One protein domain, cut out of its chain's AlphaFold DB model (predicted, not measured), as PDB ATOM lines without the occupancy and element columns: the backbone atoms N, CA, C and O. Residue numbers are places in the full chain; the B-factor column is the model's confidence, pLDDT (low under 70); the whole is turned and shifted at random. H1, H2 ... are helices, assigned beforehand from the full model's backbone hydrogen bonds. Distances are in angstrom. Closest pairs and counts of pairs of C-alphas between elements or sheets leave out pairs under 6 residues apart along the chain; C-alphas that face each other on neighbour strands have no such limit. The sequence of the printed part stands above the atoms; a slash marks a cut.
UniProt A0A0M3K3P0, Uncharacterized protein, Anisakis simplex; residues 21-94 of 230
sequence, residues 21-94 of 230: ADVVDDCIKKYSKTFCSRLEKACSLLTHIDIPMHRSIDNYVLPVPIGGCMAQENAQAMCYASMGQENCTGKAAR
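This is residues 21 to 94 of the 230 residues of an uncharacterized protein of Anisakis simplex (UniProt A0A0M3K3P0). H2 is the core: H3 and H4 cross it, with H1 beside H3 and H5 packed on H4 at one end. Residues 53 to 58 stick out at the other. Printed are 74 residues with five named helices: all helix, compact, radius of gyration of the C-alphas 12.2 A, spans 42 by 25 by 18 A.

H1, residues 21 to 30, touches H3, residues 64 to 71; closest C-alphas 23 and 71, 5.9 A. H2, residues 33 to 47, touches H3, closest C-alphas 43 and 66, 5.3 A, and H4, residues 75 to 83, closest C-alphas 38 and 81, 4.5 A. H5, residues 85 to 92, touches H4, closest C-alphas 79 and 88, 5.7 A. In H2 to H5 every O i to N i+4 pair is within hydrogen-bond range; in H1, 5 of 6.

Find C-alpha 33 at (166.284, 163.737, 187.216); H2 runs 20.9 A to C-alpha 47 at (146.463, 161.818, 180.922).

H2 to H3 is a long link; 14 residues have pLDDT under 70.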
ATOM      1  N   ALA A  21     160.019 150.726 183.805       61.31
ATOM      2  CA  ALA A  21     161.206 151.154 184.540       61.31
ATOM      3  C   ALA A  21     162.247 151.825 183.619       61.31
ATOM      4  O   ALA A  21     162.842 152.831 184.000       61.31
ATOM      5  N   ASP A  22     162.372 151.366 182.370       80.94
ATOM      6  CA  ASP A  22     163.386 151.851 181.428       80.94
ATOM      7  C   ASP A  22     163.098 153.282 180.952       80.94
ATOM      8  O   ASP A  22     164.018 154.062 180.729       80.94
ATOM      9  N   VAL A  23     161.824 153.681 180.853       89.88
ATOM     10  CA  VAL A  23     161.445 154.999 180.305       89.88
ATOM     11  C   VAL A  23     161.925 156.152 181.192       89.88
ATOM     12  O   VAL A  23     162.367 157.189 180.690       89.88
ATOM     13  N   VAL A  24     161.836 155.998 182.516       89.81
ATOM     14  CA  VAL A  24     162.295 157.033 183.453       89.81
ATOM     15  C   VAL A  24     163.818 157.102 183.450       89.81
ATOM     16  O   VAL A  24     164.369 158.202 183.395       89.81
ATOM     17  N   ASP A  25     164.495 155.956 183.439       89.88
ATOM     18  CA  ASP A  25     165.956 155.901 183.390       89.88
ATOM     19  C   ASP A  25     166.503 156.466 182.079       89.88
ATOM     20  O   ASP A  25     167.447 157.255 182.095       89.88
ATOM     21  N   ASP A  26     165.880 156.156 180.945       91.25
ATOM     22  CA  ASP A  26     166.249 156.710 179.644       91.25
ATOM     23  C   ASP A  26     165.997 158.218 179.575       91.25
ATOM     24  O   ASP A  26     166.846 158.970 179.082       91.25
ATOM     25  N   CYS A  27     164.894 158.692 180.162       93.12
ATOM     26  CA  CYS A  27     164.680 160.122 180.355       93.12
ATOM     27  C   CYS A  27     165.818 160.739 181.184       93.12
ATOM     28  O   CYS A  27     166.351 161.782 180.804       93.12
ATOM     29  N   ILE A  28     166.218 160.118 182.301       93.12
ATOM     30  CA  ILE A  28     167.272 160.639 183.187       93.12
ATOM     31  C   ILE A  28     168.628 160.654 182.481       93.12
ATOM     32  O   ILE A  28     169.358 161.630 182.632       93.12
ATOM     33  N   LYS A  29     168.953 159.621 181.694       92.38
ATOM     34  CA  LYS A  29     170.179 159.562 180.882       92.38
ATOM     35  C   LYS A  29     170.231 160.694 179.854       92.38
ATOM     36  O   LYS A  29     171.297 161.256 179.623       92.38
ATOM     37  N   LYS A  30     169.095 161.015 179.224       92.50
ATOM     38  CA  LYS A  30     169.000 162.049 178.180       92.50
ATOM     39  C   LYS A  30     168.899 163.469 178.744       92.50
ATOM     40  O   LYS A  30     169.371 164.419 178.121       92.50
ATOM     41  N   TYR A  31     168.261 163.620 179.900       92.19
ATOM     42  CA  TYR A  31     167.940 164.901 180.521       92.19
ATOM     43  C   TYR A  31     168.487 164.970 181.952       92.19
ATOM     44  O   TYR A  31     169.632 164.623 182.218       92.19
ATOM     45  N   SER A  32     167.699 165.493 182.890       91.75
ATOM     46  CA  SER A  32     168.031 165.515 184.308       91.75
ATOM     47  C   SER A  32     166.913 164.865 185.112       91.75
ATOM     48  O   SER A  32     165.735 164.943 184.754       91.75
ATOM     49  N   LYS A  33     167.262 164.298 186.269       92.25
ATOM     50  CA  LYS A  33     166.284 163.737 187.216       92.25
ATOM     51  C   LYS A  33     165.183 164.733 187.590       92.25
ATOM     52  O   LYS A  33     164.014 164.367 187.694       92.25
ATOM     53  N   THR A  34     165.541 166.006 187.756       91.69
ATOM     54  CA  THR A  34     164.578 167.072 188.062       91.69
ATOM     55  C   THR A  34     163.630 167.342 186.899       91.69
ATOM     56  O   THR A  34     162.443 167.553 187.134       91.69
ATOM     57  N   PHE A  35     164.118 167.307 185.657       92.94
ATOM     58  CA  PHE A  35     163.284 167.450 184.469       92.94
ATOM     59  C   PHE A  35     162.323 166.268 184.314       92.94
ATOM     60  O   PHE A  35     161.124 166.489 184.188       92.94
ATOM     61  N   CYS A  36     162.816 165.032 184.418       94.06
ATOM     62  CA  CYS A  36     161.994 163.830 184.259       94.06
ATOM     63  C   CYS A  36     160.889 163.733 185.313       94.06
ATOM     64  O   CYS A  36     159.754 163.438 184.965       94.06
ATOM     65  N   SER A  37     161.161 164.111 186.566       93.56
ATOM     66  CA  SER A  37     160.115 164.183 187.599       93.56
ATOM     67  C   SER A  37     159.039 165.234 187.286       93.56
ATOM     68  O   SER A  37     157.864 165.051 187.601       93.56
ATOM     69  N   ARG A  38     159.409 166.355 186.653       94.25
ATOM     70  CA  ARG A  38     158.425 167.346 186.190       94.25
ATOM     71  C   ARG A  38     157.665 166.857 184.958       94.25
ATOM     72  O   ARG A  38     156.483 167.160 184.840       94.25
ATOM     73  N   LEU A  39     158.321 166.107 184.074       93.38
ATOM     74  CA  LEU A  39     157.712 165.501 182.891       93.38
ATOM     75  C   LEU A  39     156.685 164.440 183.268       93.38
ATOM     76  O   LEU A  39     155.583 164.448 182.738       93.38
ATOM     77  N   GLU A  40     157.007 163.606 184.244       94.19
ATOM     78  CA  GLU A  40     156.104 162.624 184.830       94.19
ATOM     79  C   GLU A  40     154.828 163.290 185.367       94.19
ATOM     80  O   GLU A  40     153.718 162.936 184.967       94.19
ATOM     81  N   LYS A  41     154.976 164.342 186.186       94.00
ATOM     82  CA  LYS A  41     153.845 165.147 186.683       94.00
ATOM     83  C   LYS A  41     153.051 165.793 185.552       94.00
ATOM     84  O   LYS A  41     151.829 165.842 185.607       94.00
ATOM     85  N   ALA A  42     153.727 166.292 184.523       93.44
ATOM     86  CA  ALA A  42     153.060 166.875 183.370       93.44
ATOM     87  C   ALA A  42     152.245 165.836 182.589       93.44
ATOM     88  O   ALA A  42     151.100 166.102 182.234       93.44
ATOM     89  N   CYS A  43     152.803 164.650 182.361       94.00
ATOM     90  CA  CYS A  43     152.112 163.544 181.713       94.00
ATOM     91  C   CYS A  43     150.928 163.040 182.546       94.00
ATOM     92  O   CYS A  43     149.871 162.770 181.986       94.00
ATOM     93  N   SER A  44     151.058 162.992 183.873       94.81
ATOM     94  CA  SER A  44     149.948 162.718 184.796       94.81
ATOM     95  C   SER A  44     148.797 163.718 184.620       94.81
ATOM     96  O   SER A  44     147.655 163.314 184.411       94.81
ATOM     97  N   LEU A  45     149.103 165.021 184.572       92.06
ATOM     98  CA  LEU A  45     148.105 166.072 184.340       92.06
ATOM     99  C   LEU A  45     147.401 165.950 182.982       92.06
ATOM    100  O   LEU A  45     146.203 166.207 182.900       92.06
ATOM    101  N   LEU A  46     148.133 165.597 181.919       87.81
ATOM    102  CA  LEU A  46     147.572 165.475 180.567       87.81
ATOM    103  C   LEU A  46     146.762 164.196 180.368       87.81
ATOM    104  O   LEU A  46     145.786 164.203 179.633       87.81
ATOM    105  N   THR A  47     147.172 163.102 181.006       91.88
ATOM    106  CA  THR A  47     146.463 161.818 180.922       91.88
ATOM    107  C   THR A  47     145.317 161.713 181.924       91.88
ATOM    108  O   THR A  47     144.554 160.756 181.858       91.88
ATOM    109  N   HIS A  48     145.189 162.685 182.836       93.06
ATOM    110  CA  HIS A  48     144.245 162.662 183.957       93.06
ATOM    111  C   HIS A  48     144.385 161.409 184.836       93.06
ATOM    112  O   HIS A  48     143.407 160.920 185.398       93.06
ATOM    113  N   ILE A  49     145.607 160.881 184.943       92.50
ATOM    114  CA  ILE A  49     145.937 159.719 185.767       92.50
ATOM    115  C   ILE A  49     146.882 160.177 186.861       92.50
ATOM    116  O   ILE A  49     147.970 160.680 186.580       92.50
ATOM    117  N   ASP A  50     146.475 159.983 188.109       90.44
ATOM    118  CA  ASP A  50     147.297 160.327 189.260       90.44
ATOM    119  C   ASP A  50     148.498 159.387 189.391       90.44
ATOM    120  O   ASP A  50     148.416 158.179 189.153       90.44
ATOM    121  N   ILE A  51     149.630 159.951 189.807       86.44
ATOM    122  CA  ILE A  51     150.818 159.171 190.150       86.44
ATOM    123  C   ILE A  51     150.598 158.594 191.555       86.44
ATOM    124  O   ILE A  51     150.454 159.375 192.504       86.44
ATOM    125  N   PRO A  52     150.575 157.260 191.736       80.94
ATOM    126  CA  PRO A  52     150.342 156.665 193.045       80.94
ATOM    127  C   PRO A  52     151.404 157.122 194.058       80.94
ATOM    128  O   PRO A  52     152.606 157.022 193.822       80.94
ATOM    129  N   MET A  53     150.959 157.625 195.216       68.12
ATOM    130  CA  MET A  53     151.845 158.169 196.261       68.12
ATOM    131  C   MET A  53     152.702 157.109 196.978       68.12
ATOM    132  O   MET A  53     153.616 157.474 197.717       68.12
ATOM    133  N   HIS A  54     152.417 155.814 196.817       54.75
ATOM    134  CA  HIS A  54     153.042 154.764 197.624       54.75
ATOM    135  C   HIS A  54     154.347 154.248 197.011       54.75
ATOM    136  O   HIS A  54     154.365 153.466 196.066       54.75
ATOM    137  N   ARG A  55     155.450 154.717 197.602       50.19
ATOM    138  CA  ARG A  55     156.833 154.374 197.271       50.19
ATOM    139  C   ARG A  55     157.330 153.262 198.194       50.19
ATOM    140  O   ARG A  55     157.704 153.538 199.329       50.19
ATOM    141  N   SER A  56     157.424 152.039 197.688       51.50
ATOM    142  CA  SER A  56     158.642 151.270 197.963       51.50
ATOM    143  C   SER A  56     159.610 151.611 196.833       51.50
ATOM    144  O   SER A  56     159.204 151.656 195.671       51.50
ATOM    145  N   ILE A  57     160.850 151.962 197.177       55.69
ATOM    146  CA  ILE A  57     161.881 152.404 196.220       55.69
ATOM    147  C   ILE A  57     162.139 151.331 195.147       55.69
ATOM    148  O   ILE A  57     162.514 151.669 194.029       55.69
ATOM    149  N   ASP A  58     161.828 150.073 195.460       60.81
ATOM    150  CA  ASP A  58     162.181 148.915 194.643       60.81
ATOM    151  C   ASP A  58     161.098 148.492 193.632       60.81
ATOM    152  O   ASP A  58     161.374 147.660 192.778       60.81
ATOM    153  N   ASN A  59     159.883 149.061 193.676       64.50
ATOM    154  CA  ASN A  59     158.770 148.662 192.791       64.50
ATOM    155  C   ASN A  59     157.999 149.853 192.202       64.50
ATOM    156  O   ASN A  59     156.776 149.801 192.040       64.50
ATOM    157  N   TYR A  60     158.684 150.958 191.906       73.12
ATOM    158  CA  TYR A  60     158.035 152.087 191.244       73.12
ATOM    159  C   TYR A  60     157.692 151.734 189.788       73.12
ATOM    160  O   TYR A  60     158.549 151.777 188.908       73.12
ATOM    161  N   VAL A  61     156.428 151.385 189.533       81.44
ATOM    162  CA  VAL A  61     155.914 151.133 188.182       81.44
ATOM    163  C   VAL A  61     155.085 152.325 187.736       81.44
ATOM    164  O   VAL A  61     154.019 152.611 188.283       81.44
ATOM    165  N   LEU A  62     155.584 153.020 186.719       86.19
ATOM    166  CA  LEU A  62     154.883 154.135 186.105       86.19
ATOM    167  C   LEU A  62     153.633 153.621 185.360       86.19
ATOM    168  O   LEU A  62     153.760 152.690 184.560       86.19
ATOM    169  N   PRO A  63     152.437 154.210 185.564       90.38
ATOM    170  CA  PRO A  63     151.247 153.836 184.807       90.38
ATOM    171  C   PRO A  63     151.485 153.912 183.294       90.38
ATOM    172  O   PRO A  63     152.055 154.891 182.805       90.38
ATOM    173  N   VAL A  64     151.000 152.910 182.549       90.06
ATOM    174  CA  VAL A  64     151.231 152.763 181.098       90.06
ATOM    175  C   VAL A  64     150.995 154.061 180.317       90.06
ATOM    176  O   VAL A  64     151.865 154.427 179.525       90.06
ATOM    177  N   PRO A  65     149.898 154.818 180.538       91.62
ATOM    178  CA  PRO A  65     149.657 156.033 179.758       91.62
ATOM    179  C   PRO A  65     150.655 157.158 180.069       91.62
ATOM    180  O   PRO A  65     151.040 157.903 179.168       91.62
ATOM    181  N   ILE A  66     151.125 157.258 181.317       93.25
ATOM    182  CA  ILE A  66     152.153 158.232 181.707       93.25
ATOM    183  C   ILE A  66     153.496 157.828 181.092       93.25
ATOM    184  O   ILE A  66     154.166 158.667 180.492       93.25
ATOM    185  N   GLY A  67     153.848 156.539 181.154       92.75
ATOM    186  CA  GLY A  67     155.044 156.004 180.502       92.75
ATOM    187  C   GLY A  67     155.039 156.221 178.991       92.75
ATOM    188  O   GLY A  67     156.033 156.682 178.442       92.75
ATOM    189  N   GLY A  68     153.905 155.992 178.326       91.44
ATOM    190  CA  GLY A  68     153.735 156.295 176.904       91.44
ATOM    191  C   GLY A  68     153.915 157.783 176.595       91.44
ATOM    192  O   GLY A  68     154.647 158.131 175.673       91.44
ATOM    193  N   CYS A  69     153.321 158.669 177.399       92.75
ATOM    194  CA  CYS A  69     153.491 160.117 177.257       92.75
ATOM    195  C   CYS A  69     154.958 160.563 177.408       92.75
ATOM    196  O   CYS A  69     155.425 161.403 176.634       92.75
ATOM    197  N   MET A  70     155.689 159.982 178.366       93.88
ATOM    198  CA  MET A  70     157.112 160.264 178.575       93.88
ATOM    199  C   MET A  70     157.976 159.716 177.435       93.88
ATOM    200  O   MET A  70     158.794 160.455 176.894       93.88
ATOM    201  N   ALA A  71     157.763 158.459 177.033       91.31
ATOM    202  CA  ALA A  71     158.523 157.805 175.967       91.31
ATOM    203  C   ALA A  71     158.336 158.487 174.603       91.31
ATOM    204  O   ALA A  71     159.269 158.563 173.810       91.31
ATOM    205  N   GLN A  72     157.139 159.019 174.338       88.06
ATOM    206  CA  GLN A  72     156.842 159.788 173.126       88.06
ATOM    207  C   GLN A  72     157.343 161.238 173.188       88.06
ATOM    208  O   GLN A  72     157.140 161.981 172.229       88.06
ATOM    209  N   GLU A  73     157.942 161.661 174.307       88.62
ATOM    210  CA  GLU A  73     158.368 163.043 174.551       88.62
ATOM    211  C   GLU A  73     157.259 164.046 174.209       88.62
ATOM    212  O   GLU A  73     157.486 165.036 173.509       88.62
ATOM    213  N   ASN A  74     156.036 163.770 174.687       86.38
ATOM    214  CA  ASN A  74     154.853 164.554 174.341       86.38
ATOM    215  C   ASN A  74     155.141 166.054 174.504       86.38
ATOM    216  O   ASN A  74     155.452 166.525 175.598       86.38
ATOM    217  N   ALA A  75     155.043 166.822 173.417       78.88
ATOM    218  CA  ALA A  75     155.565 168.184 173.399       78.88
ATOM    219  C   ALA A  75     154.879 169.120 174.411       78.88
ATOM    220  O   ALA A  75     155.524 170.022 174.953       78.88
ATOM    221  N   GLN A  76     153.595 168.893 174.713       81.75
ATOM    222  CA  GLN A  76     152.888 169.640 175.754       81.75
ATOM    223  C   GLN A  76     153.429 169.275 177.142       81.75
ATOM    224  O   GLN A  76     153.720 170.173 177.936       81.75
ATOM    225  N   ALA A  77     153.657 167.985 177.407       90.12
ATOM    226  CA  ALA A  77     154.257 167.522 178.656       90.12
ATOM    227  C   ALA A  77     155.693 168.042 178.832       90.12
ATOM    228  O   ALA A  77     156.032 168.581 179.884       90.12
ATOM    229  N   MET A  78     156.515 167.973 177.782       86.81
ATOM    230  CA  MET A  78     157.885 168.502 177.754       86.81
ATOM    231  C   MET A  78     157.917 170.003 178.059       86.81
ATOM    232  O   MET A  78     158.756 170.491 178.821       86.81
ATOM    233  N   CYS A  79     156.960 170.748 177.509       82.94
ATOM    234  CA  CYS A  79     156.815 172.175 177.754       82.94
ATOM    235  C   CYS A  79     156.376 172.479 179.200       82.94
ATOM    236  O   CYS A  79     156.952 173.365 179.843       82.94
ATOM    237  N   TYR A  80     155.429 171.711 179.753       90.06
ATOM    238  CA  TYR A  80     155.014 171.807 181.161       90.06
ATOM    239  C   TYR A  80     156.180 171.481 182.100       90.06
ATOM    240  O   TYR A  80     156.399 172.196 183.076       90.06
ATOM    241  N   ALA A  81     156.975 170.462 181.774       90.25
ATOM    242  CA  ALA A  81     158.130 170.046 182.560       90.25
ATOM    243  C   ALA A  81     159.232 171.113 182.605       90.25
ATOM    244  O   ALA A  81     159.819 171.390 183.654       90.25
ATOM    245  N   SER A  82     159.497 171.729 181.451       82.88
ATOM    246  CA  SER A  82     160.555 172.722 181.277       82.88
ATOM    247  C   SER A  82     160.239 174.045 181.978       82.88
ATOM    248  O   SER A  82     161.099 174.616 182.648       82.88
ATOM    249  N   MET A  83     159.002 174.536 181.845       80.56
ATOM    250  CA  MET A  83     158.659 175.915 182.222       80.56
ATOM    251  C   MET A  83     157.460 176.055 183.169       80.56
ATOM    252  O   MET A  83     157.194 177.166 183.632       80.56
ATOM    253  N   GLY A  84     156.728 174.978 183.443       85.75
ATOM    254  CA  GLY A  84     155.454 175.000 184.162       85.75
ATOM    255  C   GLY A  84     154.242 175.176 183.237       85.75
ATOM    256  O   GLY A  84     154.341 175.732 182.140       85.75
ATOM    257  N   GLN A  85     153.079 174.705 183.693       83.06
ATOM    258  CA  GLN A  85     151.824 174.681 182.928       83.06
ATOM    259  C   GLN A  85     151.342 176.078 182.506       83.06
ATOM    260  O   GLN A  85     150.968 176.287 181.350       83.06
ATOM    261  N   GLU A  86     151.380 177.058 183.408       77.94
ATOM    262  CA  GLU A  86     150.936 178.433 183.126       77.94
ATOM    263  C   GLU A  86     151.797 179.093 182.045       77.94
ATOM    264  O   GLU A  86     151.298 179.645 181.061       77.94
ATOM    265  N   ASN A  87     153.115 178.943 182.170       73.19
ATOM    266  CA  ASN A  87     154.056 179.445 181.178       73.19
ATOM    267  C   ASN A  87     153.918 178.702 179.858       73.19
ATOM    268  O   ASN A  87     154.022 179.321 178.805       73.19
ATOM    269  N   CYS A  88     153.679 177.396 179.881       72.06
ATOM    270  CA  CYS A  88     153.495 176.659 178.648       72.06
ATOM    271  C   CYS A  88     152.209 177.073 177.932       72.06
ATOM    272  O   CYS A  88     152.254 177.359 176.749       72.06
ATOM    273  N   THR A  89     151.078 177.213 178.618       66.88
ATOM    274  CA  THR A  89     149.819 177.635 177.977       66.88
ATOM    275  C   THR A  89     149.873 179.078 177.460       66.88
ATOM    276  O   THR A  89     149.399 179.354 176.354       66.88
ATOM    277  N   GLY A  90     150.523 179.990 178.190       59.53
ATOM    278  CA  GLY A  90     150.737 181.373 177.755       59.53
ATOM    279  C   GLY A  90     151.769 181.521 176.629       59.53
ATOM    280  O   GLY A  90     151.627 182.391 175.769       59.53
ATOM    281  N   LYS A  91     152.804 180.670 176.591       53.31
ATOM    282  CA  LYS A  91     153.869 180.714 175.572       53.31
ATOM    283  C   LYS A  91     153.610 179.804 174.367       53.31
ATOM    284  O   LYS A  91     154.032 180.167 173.277       53.31
ATOM    285  N   ALA A  92     152.863 178.712 174.507       52.12
ATOM    286  CA  ALA A  92     152.331 177.914 173.397       52.12
ATOM    287  C   ALA A  92     151.347 178.742 172.561       52.12
ATOM    288  O   ALA A  92     151.328 178.618 171.344       52.12
ATOM    289  N   ALA A  93     150.635 179.697 173.175       47.41
ATOM    290  CA  ALA A  93     149.881 180.712 172.436       47.41
ATOM    291  C   ALA A  93     150.766 181.597 171.527       47.41
ATOM    292  O   ALA A  93     150.255 182.204 170.588       47.41
ATOM    293  N   ARG A  94     152.084 181.659 171.775       58.94
ATOM    294  CA  ARG A  94     153.064 182.380 170.938       58.94
ATOM    295  C   ARG A  94     153.617 181.520 169.802       58.94
ATOM    296  O   ARG A  94     154.159 182.062 168.839       58.94
TER     297      ARG A  94